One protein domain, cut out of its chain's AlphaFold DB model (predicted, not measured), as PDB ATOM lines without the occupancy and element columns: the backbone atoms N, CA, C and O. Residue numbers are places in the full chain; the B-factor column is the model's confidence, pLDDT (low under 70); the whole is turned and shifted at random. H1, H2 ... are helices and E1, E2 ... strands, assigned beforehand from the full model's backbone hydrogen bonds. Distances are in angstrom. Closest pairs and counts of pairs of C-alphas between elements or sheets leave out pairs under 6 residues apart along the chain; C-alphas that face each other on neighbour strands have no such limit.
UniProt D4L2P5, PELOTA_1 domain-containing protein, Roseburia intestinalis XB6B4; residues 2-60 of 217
ATOM      1  N   LYS A   2     182.599 168.569 202.002       91.75
ATOM      2  CA  LYS A   2     181.277 168.708 202.669       91.75
ATOM      3  C   LYS A   2     181.267 168.315 204.158       91.75
ATOM      4  O   LYS A   2     180.726 169.044 204.975       91.75
ATOM      5  N   TYR A   3     181.903 167.194 204.510       94.38
ATOM      6  CA  TYR A   3     182.016 166.724 205.897       94.38
ATOM      7  C   TYR A   3     182.802 167.670 206.824       94.38
ATOM      8  O   TYR A   3     182.443 167.822 207.989       94.38
ATOM      9  N   LEU A   4     183.875 168.288 206.319       95.44
ATOM     10  CA  LEU A   4     184.710 169.215 207.087       95.44
ATOM     11  C   LEU A   4     184.011 170.570 207.238       95.44
ATOM     12  O   LEU A   4     183.908 171.082 208.345       95.44
ATOM     13  N   LEU A   5     183.442 171.089 206.148       95.88
ATOM     14  CA  LEU A   5     182.755 172.385 206.121       95.88
ATOM     15  C   LEU A   5     181.432 172.402 206.898       95.88
ATOM     16  O   LEU A   5     180.900 173.464 207.186       95.88
ATOM     17  N   SER A   6     180.888 171.238 207.268       96.31
ATOM     18  CA  SER A   6     179.747 171.171 208.187       96.31
ATOM     19  C   SER A   6     180.149 171.265 209.666       96.31
ATOM     20  O   SER A   6     179.282 171.144 210.529       96.31
ATOM     21  N   ARG A   7     181.451 171.341 209.974       97.56
ATOM     22  CA  ARG A   7     182.011 171.279 211.339       97.56
ATOM     23  C   ARG A   7     182.990 172.405 211.641       97.56
ATOM     24  O   ARG A   7     183.119 172.782 212.799       97.56
ATOM     25  N   TYR A   8     183.682 172.888 210.620       97.50
ATOM     26  CA  TYR A   8     184.741 173.876 210.733       97.50
ATOM     27  C   TYR A   8     184.531 174.968 209.696       97.50
ATOM     28  O   TYR A   8     184.092 174.691 208.575       97.50
ATOM     29  N   GLU A   9     184.888 176.192 210.067       97.19
ATOM     30  CA  GLU A   9     184.924 177.307 209.132       97.19
ATOM     31  C   GLU A   9     186.017 177.064 208.077       97.19
ATOM     32  O   GLU A   9     187.072 176.514 208.411       97.19
ATOM     33  N   PRO A  10     185.821 177.493 206.816       96.38
ATOM     34  CA  PRO A  10     186.788 177.281 205.737       96.38
ATOM     35  C   PRO A  10     188.231 177.665 206.101       96.38
ATOM     36  O   PRO A  10     189.156 176.891 205.860       96.38
ATOM     37  N   GLY A  11     188.411 178.814 206.762       95.75
ATOM     38  CA  GLY A  11     189.722 179.334 207.164       95.75
ATOM     39  C   GLY A  11     190.395 178.584 208.320       95.75
ATOM     40  O   GLY A  11     191.524 178.906 208.670       95.75
ATOM     41  N   GLN A  12     189.724 177.599 208.928       95.81
ATOM     42  CA  GLN A  12     190.311 176.722 209.949       95.81
ATOM     43  C   GLN A  12     190.956 175.466 209.352       95.81
ATOM     44  O   GLN A  12     191.565 174.684 210.081       95.81
ATOM     45  N   LEU A  13     190.787 175.231 208.050       96.06
ATOM     46  CA  LEU A  13     191.284 174.037 207.380       96.06
ATOM     47  C   LEU A  13     192.674 174.298 206.792       96.06
ATOM     48  O   LEU A  13     192.861 175.235 206.020       96.06
ATOM     49  N   LEU A  14     193.625 173.426 207.129       95.00
ATOM     50  CA  LEU A  14     194.969 173.388 206.554       95.00
ATOM     51  C   LEU A  14     195.290 171.959 206.110       95.00
ATOM     52  O   LEU A  14     194.932 170.996 206.792       95.00
ATOM     53  N   PHE A  15     195.964 171.826 204.971       94.88
ATOM     54  CA  PHE A  15     196.387 170.536 204.438       94.88
ATOM     55  C   PHE A  15     197.799 170.209 204.908       94.88
ATOM     56  O   PHE A  15     198.648 171.094 204.998       94.88
ATOM     57  N   VAL A  16     198.047 168.932 205.195       94.25
ATOM     58  CA  VAL A  16     199.353 168.440 205.637       94.25
ATOM     59  C   VAL A  16     199.767 167.258 204.767       94.25
ATOM     60  O   VAL A  16     198.941 166.393 204.476       94.25
ATOM     61  N   ASP A  17     201.035 167.213 204.369       90.00
ATOM     62  CA  ASP A  17     201.648 166.084 203.665       90.00
ATOM     63  C   ASP A  17     203.045 165.787 204.241       90.00
ATOM     64  O   ASP A  17     203.622 166.574 204.986       90.00
ATOM     65  N   GLY A  18     203.611 164.626 203.929       87.31
ATOM     66  CA  GLY A  18     204.966 164.275 204.343       87.31
ATOM     67  C   GLY A  18     206.036 164.936 203.473       87.31
ATOM     68  O   GLY A  18     207.057 165.385 203.980       87.31
ATOM     69  N   TRP A  19     205.830 164.998 202.160       89.06
ATOM     70  CA  TRP A  19     206.865 165.455 201.232       89.06
ATOM     71  C   TRP A  19     206.271 166.091 199.991       89.06
ATOM     72  O   TRP A  19     205.368 165.524 199.373       89.06
ATOM     73  N   ILE A  20     206.844 167.215 199.569       89.06
ATOM     74  CA  ILE A  20     206.493 167.857 198.308       89.06
ATOM     75  C   ILE A  20     207.691 167.871 197.361       89.06
ATOM     76  O   ILE A  20     208.787 168.319 197.676       89.06
ATOM     77  N   GLY A  21     207.469 167.330 196.165       85.31
ATOM     78  CA  GLY A  21     208.422 167.428 195.067       85.31
ATOM     79  C   GLY A  21     208.177 168.692 194.256       85.31
ATOM     80  O   GLY A  21     207.782 169.727 194.769       85.31
ATOM     81  N   LYS A  22     208.269 168.574 192.931       87.38
ATOM     82  CA  LYS A  22     208.072 169.665 191.955       87.38
ATOM     83  C   LYS A  22     206.658 170.298 191.875       87.38
ATOM     84  O   LYS A  22     206.285 170.815 190.825       87.38
ATOM     85  N   GLY A  23     205.839 170.210 192.924       88.00
ATOM     86  CA  GLY A  23     204.559 170.922 193.055       88.00
ATOM     87  C   GLY A  23     203.342 170.272 192.387       88.00
ATOM     88  O   GLY A  23     202.288 170.895 192.308       88.00
ATOM     89  N   ALA A  24     203.443 169.027 191.907       88.94
ATOM     90  CA  ALA A  24     202.325 168.356 191.229       88.94
ATOM     91  C   ALA A  24     201.074 168.225 192.123       88.94
ATOM     92  O   ALA A  24     199.981 168.566 191.683       88.94
ATOM     93  N   ILE A  25     201.249 167.790 193.377       89.31
ATOM     94  CA  ILE A  25     200.151 167.624 194.341       89.31
ATOM     95  C   ILE A  25     199.554 168.972 194.746       89.31
ATOM     96  O   ILE A  25     198.338 169.116 194.716       89.31
ATOM     97  N   LEU A  26     200.382 169.983 195.033       92.50
ATOM     98  CA  LEU A  26     199.888 171.323 195.363       92.50
ATOM     99  C   LEU A  26     199.052 171.924 194.225       92.50
ATOM    100  O   LEU A  26     198.018 172.539 194.469       92.50
ATOM    101  N   ASN A  27     199.476 171.739 192.974       92.88
ATOM    102  CA  ASN A  27     198.711 172.228 191.829       92.88
ATOM    103  C   ASN A  27     197.370 171.504 191.673       92.88
ATOM    104  O   ASN A  27     196.400 172.136 191.270       92.88
ATOM    105  N   GLU A  28     197.301 170.210 191.983       94.38
ATOM    106  CA  GLU A  28     196.033 169.477 191.973       94.38
ATOM    107  C   GLU A  28     195.127 169.909 193.129       94.38
ATOM    108  O   GLU A  28     193.963 170.232 192.907       94.38
ATOM    109  N   LEU A  29     195.693 170.066 194.328       94.38
ATOM    110  CA  LEU A  29     194.995 170.594 195.499       94.38
ATOM    111  C   LEU A  29     194.379 171.969 195.210       94.38
ATOM    112  O   LEU A  29     193.202 172.188 195.483       94.38
ATOM    113  N   LYS A  30     195.136 172.882 194.592       94.94
ATOM    114  CA  LYS A  30     194.640 174.208 194.183       94.94
ATOM    115  C   LYS A  30     193.435 174.123 193.246       94.94
ATOM    116  O   LYS A  30     192.494 174.897 193.405       94.94
ATOM    117  N   LYS A  31     193.444 173.198 192.279       95.88
ATOM    118  CA  LYS A  31     192.309 173.006 191.359       95.88
ATOM    119  C   LYS A  31     191.084 172.479 192.095       95.88
ATOM    120  O   LYS A  31     189.999 173.029 191.928       95.88
ATOM    121  N   ASP A  32     191.266 171.455 192.924       93.62
ATOM    122  CA  ASP A  32     190.172 170.820 193.660       93.62
ATOM    123  C   ASP A  32     189.529 171.775 194.670       93.62
ATOM    124  O   ASP A  32     188.311 171.727 194.891       93.62
ATOM    125  N   LEU A  33     190.336 172.671 195.245       95.50
ATOM    126  CA  LEU A  33     189.899 173.666 196.218       95.50
ATOM    127  C   LEU A  33     189.286 174.929 195.619       95.50
ATOM    128  O   LEU A  33     188.584 175.635 196.336       95.50
ATOM    129  N   ALA A  34     189.454 175.187 194.320       95.44
ATOM    130  CA  ALA A  34     188.940 176.397 193.669       95.44
ATOM    131  C   ALA A  34     187.416 176.589 193.820       95.44
ATOM    132  O   ALA A  34     186.916 177.704 193.704       95.44
ATOM    133  N   GLN A  35     186.673 175.511 194.087       95.19
ATOM    134  CA  GLN A  35     185.223 175.532 194.311       95.19
ATOM    135  C   GLN A  35     184.804 175.774 195.777       95.19
ATOM    136  O   GLN A  35     183.608 175.861 196.052       95.19
ATOM    137  N   TYR A  36     185.745 175.836 196.725       95.44
ATOM    138  CA  TYR A  36     185.471 175.977 198.160       95.44
ATOM    139  C   TYR A  36     186.020 177.308 198.681       95.44
ATOM    140  O   TYR A  36     187.156 177.399 199.144       95.44
ATOM    141  N   GLU A  37     185.194 178.350 198.607       94.81
ATOM    142  CA  GLU A  37     185.557 179.698 199.048       94.81
ATOM    143  C   GLU A  37     186.006 179.721 200.522       94.81
ATOM    144  O   GLU A  37     185.394 179.101 201.393       94.81
ATOM    145  N   GLY A  38     187.106 180.431 200.791       94.94
ATOM    146  CA  GLY A  38     187.679 180.592 202.128       94.94
ATOM    147  C   GLY A  38     188.564 179.440 202.614       94.94
ATOM    148  O   GLY A  38     189.193 179.584 203.660       94.94
ATOM    149  N   VAL A  39     188.647 178.318 201.889       96.62
ATOM    150  CA  VAL A  39     189.581 177.227 202.214       96.62
ATOM    151  C   VAL A  39     190.954 177.557 201.628       96.62
ATOM    152  O   VAL A  39     191.074 177.750 200.418       96.62
ATOM    153  N   SER A  40     191.993 177.613 202.468       94.31
ATOM    154  CA  SER A  40     193.356 177.841 201.976       94.31
ATOM    155  C   SER A  40     193.856 176.643 201.167       94.31
ATOM    156  O   SER A  40     193.626 175.488 201.527       94.31
ATOM    157  N   SER A  41     194.571 176.930 200.077       94.00
ATOM    158  CA  SER A  41     195.312 175.924 199.311       94.00
ATOM    159  C   SER A  41     196.723 175.677 199.837       94.00
ATOM    160  O   SER A  41     197.470 174.914 199.221       94.00
ATOM    161  N   ASP A  42     197.114 176.363 200.910       93.25
ATOM    162  CA  ASP A  42     198.419 176.172 201.524       93.25
ATOM    163  C   ASP A  42     198.534 174.753 202.075       93.25
ATOM    164  O   ASP A  42     197.574 174.157 202.577       93.25
ATOM    165  N   ILE A  43     199.740 174.213 201.955       94.06
ATOM    166  CA  ILE A  43     200.067 172.868 202.397       94.06
ATOM    167  C   ILE A  43     201.279 172.942 203.313       94.06
ATOM    168  O   ILE A  43     202.305 173.520 202.948       94.06
ATOM    169  N   ALA A  44     201.134 172.379 204.509       95.19
ATOM    170  CA  ALA A  44     202.236 172.168 205.425       95.19
ATOM    171  C   ALA A  44     202.887 170.815 205.132       95.19
ATOM    172  O   ALA A  44     202.188 169.817 204.966       95.19
ATOM    173  N   VAL A  45     204.212 170.763 205.054       93.00
ATOM    174  CA  VAL A  45     204.931 169.533 204.703       93.00
ATOM    175  C   VAL A  45     206.116 169.274 205.616       93.00
ATOM    176  O   VAL A  45     206.728 170.204 206.128       93.00
ATOM    177  N   ILE A  46     206.478 168.009 205.820       90.38
ATOM    178  CA  ILE A  46     207.681 167.696 206.609       90.38
ATOM    179  C   ILE A  46     208.933 168.111 205.824       90.38
ATOM    180  O   ILE A  46     209.786 168.804 206.370       90.38
ATOM    181  N   ALA A  47     209.012 167.754 204.538       90.88
ATOM    182  CA  ALA A  47     210.138 168.095 203.672       90.88
ATOM    183  C   ALA A  47     209.699 168.700 202.327       90.88
ATOM    184  O   ALA A  47     208.847 168.145 201.625       90.88
ATOM    185  N   ASP A  48     210.330 169.812 201.956       92.81
ATOM    186  CA  ASP A  48     210.142 170.527 200.694       92.81
ATOM    187  C   ASP A  48     211.483 170.822 200.008       92.81
ATOM    188  O   ASP A  48     211.932 171.970 199.970       92.81
ATOM    189  N   PRO A  49     212.133 169.816 199.403       92.19
ATOM    190  CA  PRO A  49     213.333 170.059 198.611       92.19
ATOM    191  C   PRO A  49     213.090 170.942 197.387       92.19
ATOM    192  O   PRO A  49     214.044 171.358 196.748       92.19
ATOM    193  N   ALA A  50     211.840 171.214 197.006       92.00
ATOM    194  CA  ALA A  50     211.524 171.956 195.798       92.00
ATOM    195  C   ALA A  50     211.273 173.452 196.032       92.00
ATOM    196  O   ALA A  50     211.069 174.171 195.047       92.00
ATOM    197  N   ASN A  51     211.287 173.909 197.285       91.25
ATOM    198  CA  ASN A  51     210.961 175.275 197.683       91.25
ATOM    199  C   ASN A  51     209.616 175.753 197.095       91.25
ATOM    200  O   ASN A  51     209.539 176.717 196.329       91.25
ATOM    201  N   VAL A  52     208.558 174.993 197.373       90.50
ATOM    202  CA  VAL A  52     207.192 175.172 196.861       90.50
ATOM    203  C   VAL A  52     206.251 175.791 197.904       90.50
ATOM    204  O   VAL A  52     205.282 176.449 197.516       90.50
ATOM    205  N   THR A  53     206.501 175.591 199.199       90.38
ATOM    206  CA  THR A  53     205.715 176.138 200.314       90.38
ATOM    207  C   THR A  53     206.618 176.722 201.403       90.38
ATOM    208  O   THR A  53     207.708 176.226 201.666       90.38
ATOM    209  N   GLU A  54     206.139 177.764 202.083       86.62
ATOM    210  CA  GLU A  54     206.808 178.320 203.269       86.62
ATOM    211  C   GLU A  54     206.527 177.493 204.536       86.62
ATOM    212  O   GLU A  54     207.224 177.614 205.543       86.62
ATOM    213  N   LEU A  55     205.500 176.637 204.501       92.19
ATOM    214  CA  LEU A  55     205.095 175.792 205.621       92.19
ATOM    215  C   LEU A  55     205.809 174.440 205.542       92.19
ATOM    216  O   LEU A  55     205.176 173.417 205.293       92.19
ATOM    217  N   CYS A  56     207.127 174.416 205.731       91.81
ATOM    218  CA  CYS A  56     207.883 173.165 205.756       91.81
ATOM    219  C   CYS A  56     208.736 172.989 207.018       91.81
ATOM    220  O   CYS A  56     209.098 173.960 207.683       91.81
ATOM    221  N   GLY A  57     209.034 171.732 207.361       89.56
ATOM    222  CA  GLY A  57     209.997 171.398 208.415       89.56
ATOM    223  C   GLY A  57     211.451 171.511 207.951       89.56
ATOM    224  O   GLY A  57     212.317 171.897 208.730       89.56
ATOM    225  N   THR A  58     211.725 171.192 206.682       88.94
ATOM    226  CA  THR A  58     213.055 171.295 206.067       88.94
ATOM    227  C   THR A  58     212.972 171.417 204.543       88.94
ATOM    228  O   THR A  58     212.030 170.917 203.927       88.94
ATOM    229  N   HIS A  59     213.997 172.018 203.933       91.12
ATOM    230  CA  HIS A  59     214.228 171.999 202.484       91.12
ATOM    231  C   HIS A  59     215.225 170.911 202.046       91.12
ATOM    232  O   HIS A  59     215.614 170.856 200.882       91.12
ATOM    233  N   ASP A  60     215.648 170.024 202.947       90.50
ATOM    234  CA  ASP A  60     216.518 168.909 202.583       90.50
ATOM    235  C   ASP A  60     215.736 167.768 201.910       90.50
ATOM    236  O   ASP A  60     214.654 167.356 202.338       90.50
TER     237      ASP A  60
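This is residues 2 to 60 of the 217 residues of the protein "PELOTA_1 domain-containing protein" of Roseburia intestinalis XB6B4 (UniProt D4L2P5). A small, narrow sheet of three parallel strands, E1, E2 and E3, lies toward one end of an elongated model, with H2 only grazing the sheet with its residues 25 to 30, and the tiny H1 off at the other end. The printed part has 59 residues with two named helices and three named strands, in the order H1, E1, H2, E2, E3; the sheet's order is E1, E2, E3. The class is mixed, helices and strands, with under half of the residues in named elements. It is only just compact, close to loose, with a radius of gyration of the C-alphas of 12.1 A, and spans 37 by 19 by 15 A.

Start at the inner strand E2, residues 43 to 47. Beside it, edge strand E1, residues 15 to 19, is parallel at 22 degrees; look for N 44 and O 15, within hydrogen-bond range at 2.8 A. Edge strand E3, residues 56 to 58, is parallel to E2 at 11 degrees, with N 57 and O 45 at 3.0 A. H2, residues 24 to 33, is on the sheet but only grazes it, with its residues 25 to 30; the closest C-alphas of H2 and E2 are those of Leu 26 and Ile 43, 7.2 A apart. E1, H2 and E2 form a strand-helix-strand unit, two parallel neighbour strands with a helix between, its crossover right-handed. H1, residues 2 to 5, is not on the sheet and is apart from H2. In H2 every O i to N i+4 pair is within hydrogen-bond range; H1 is too short for such a pair, and its one O i to N i+3 pair is not within range.

Find C-alpha 15 at (196.387, 170.536, 204.438); from there E1 runs 12.1 A to C-alpha 19. E2 runs 11.2 A, E3 5.5 A and H1 5.3 A. H2 begins at C-alpha 24, (202.325, 168.356, 191.229), and runs 14.4 A. E3 ends at C-alpha 58, (213.055, 171.295, 206.067).

The two C-alphas farthest apart are those of Ser 6 and Asp 60, 37.3 A. The printed part has no cut; the link E1 to H2 is tight and no link is long. The mean pLDDT of the printed part is 92.9, and no printed residue is under 70.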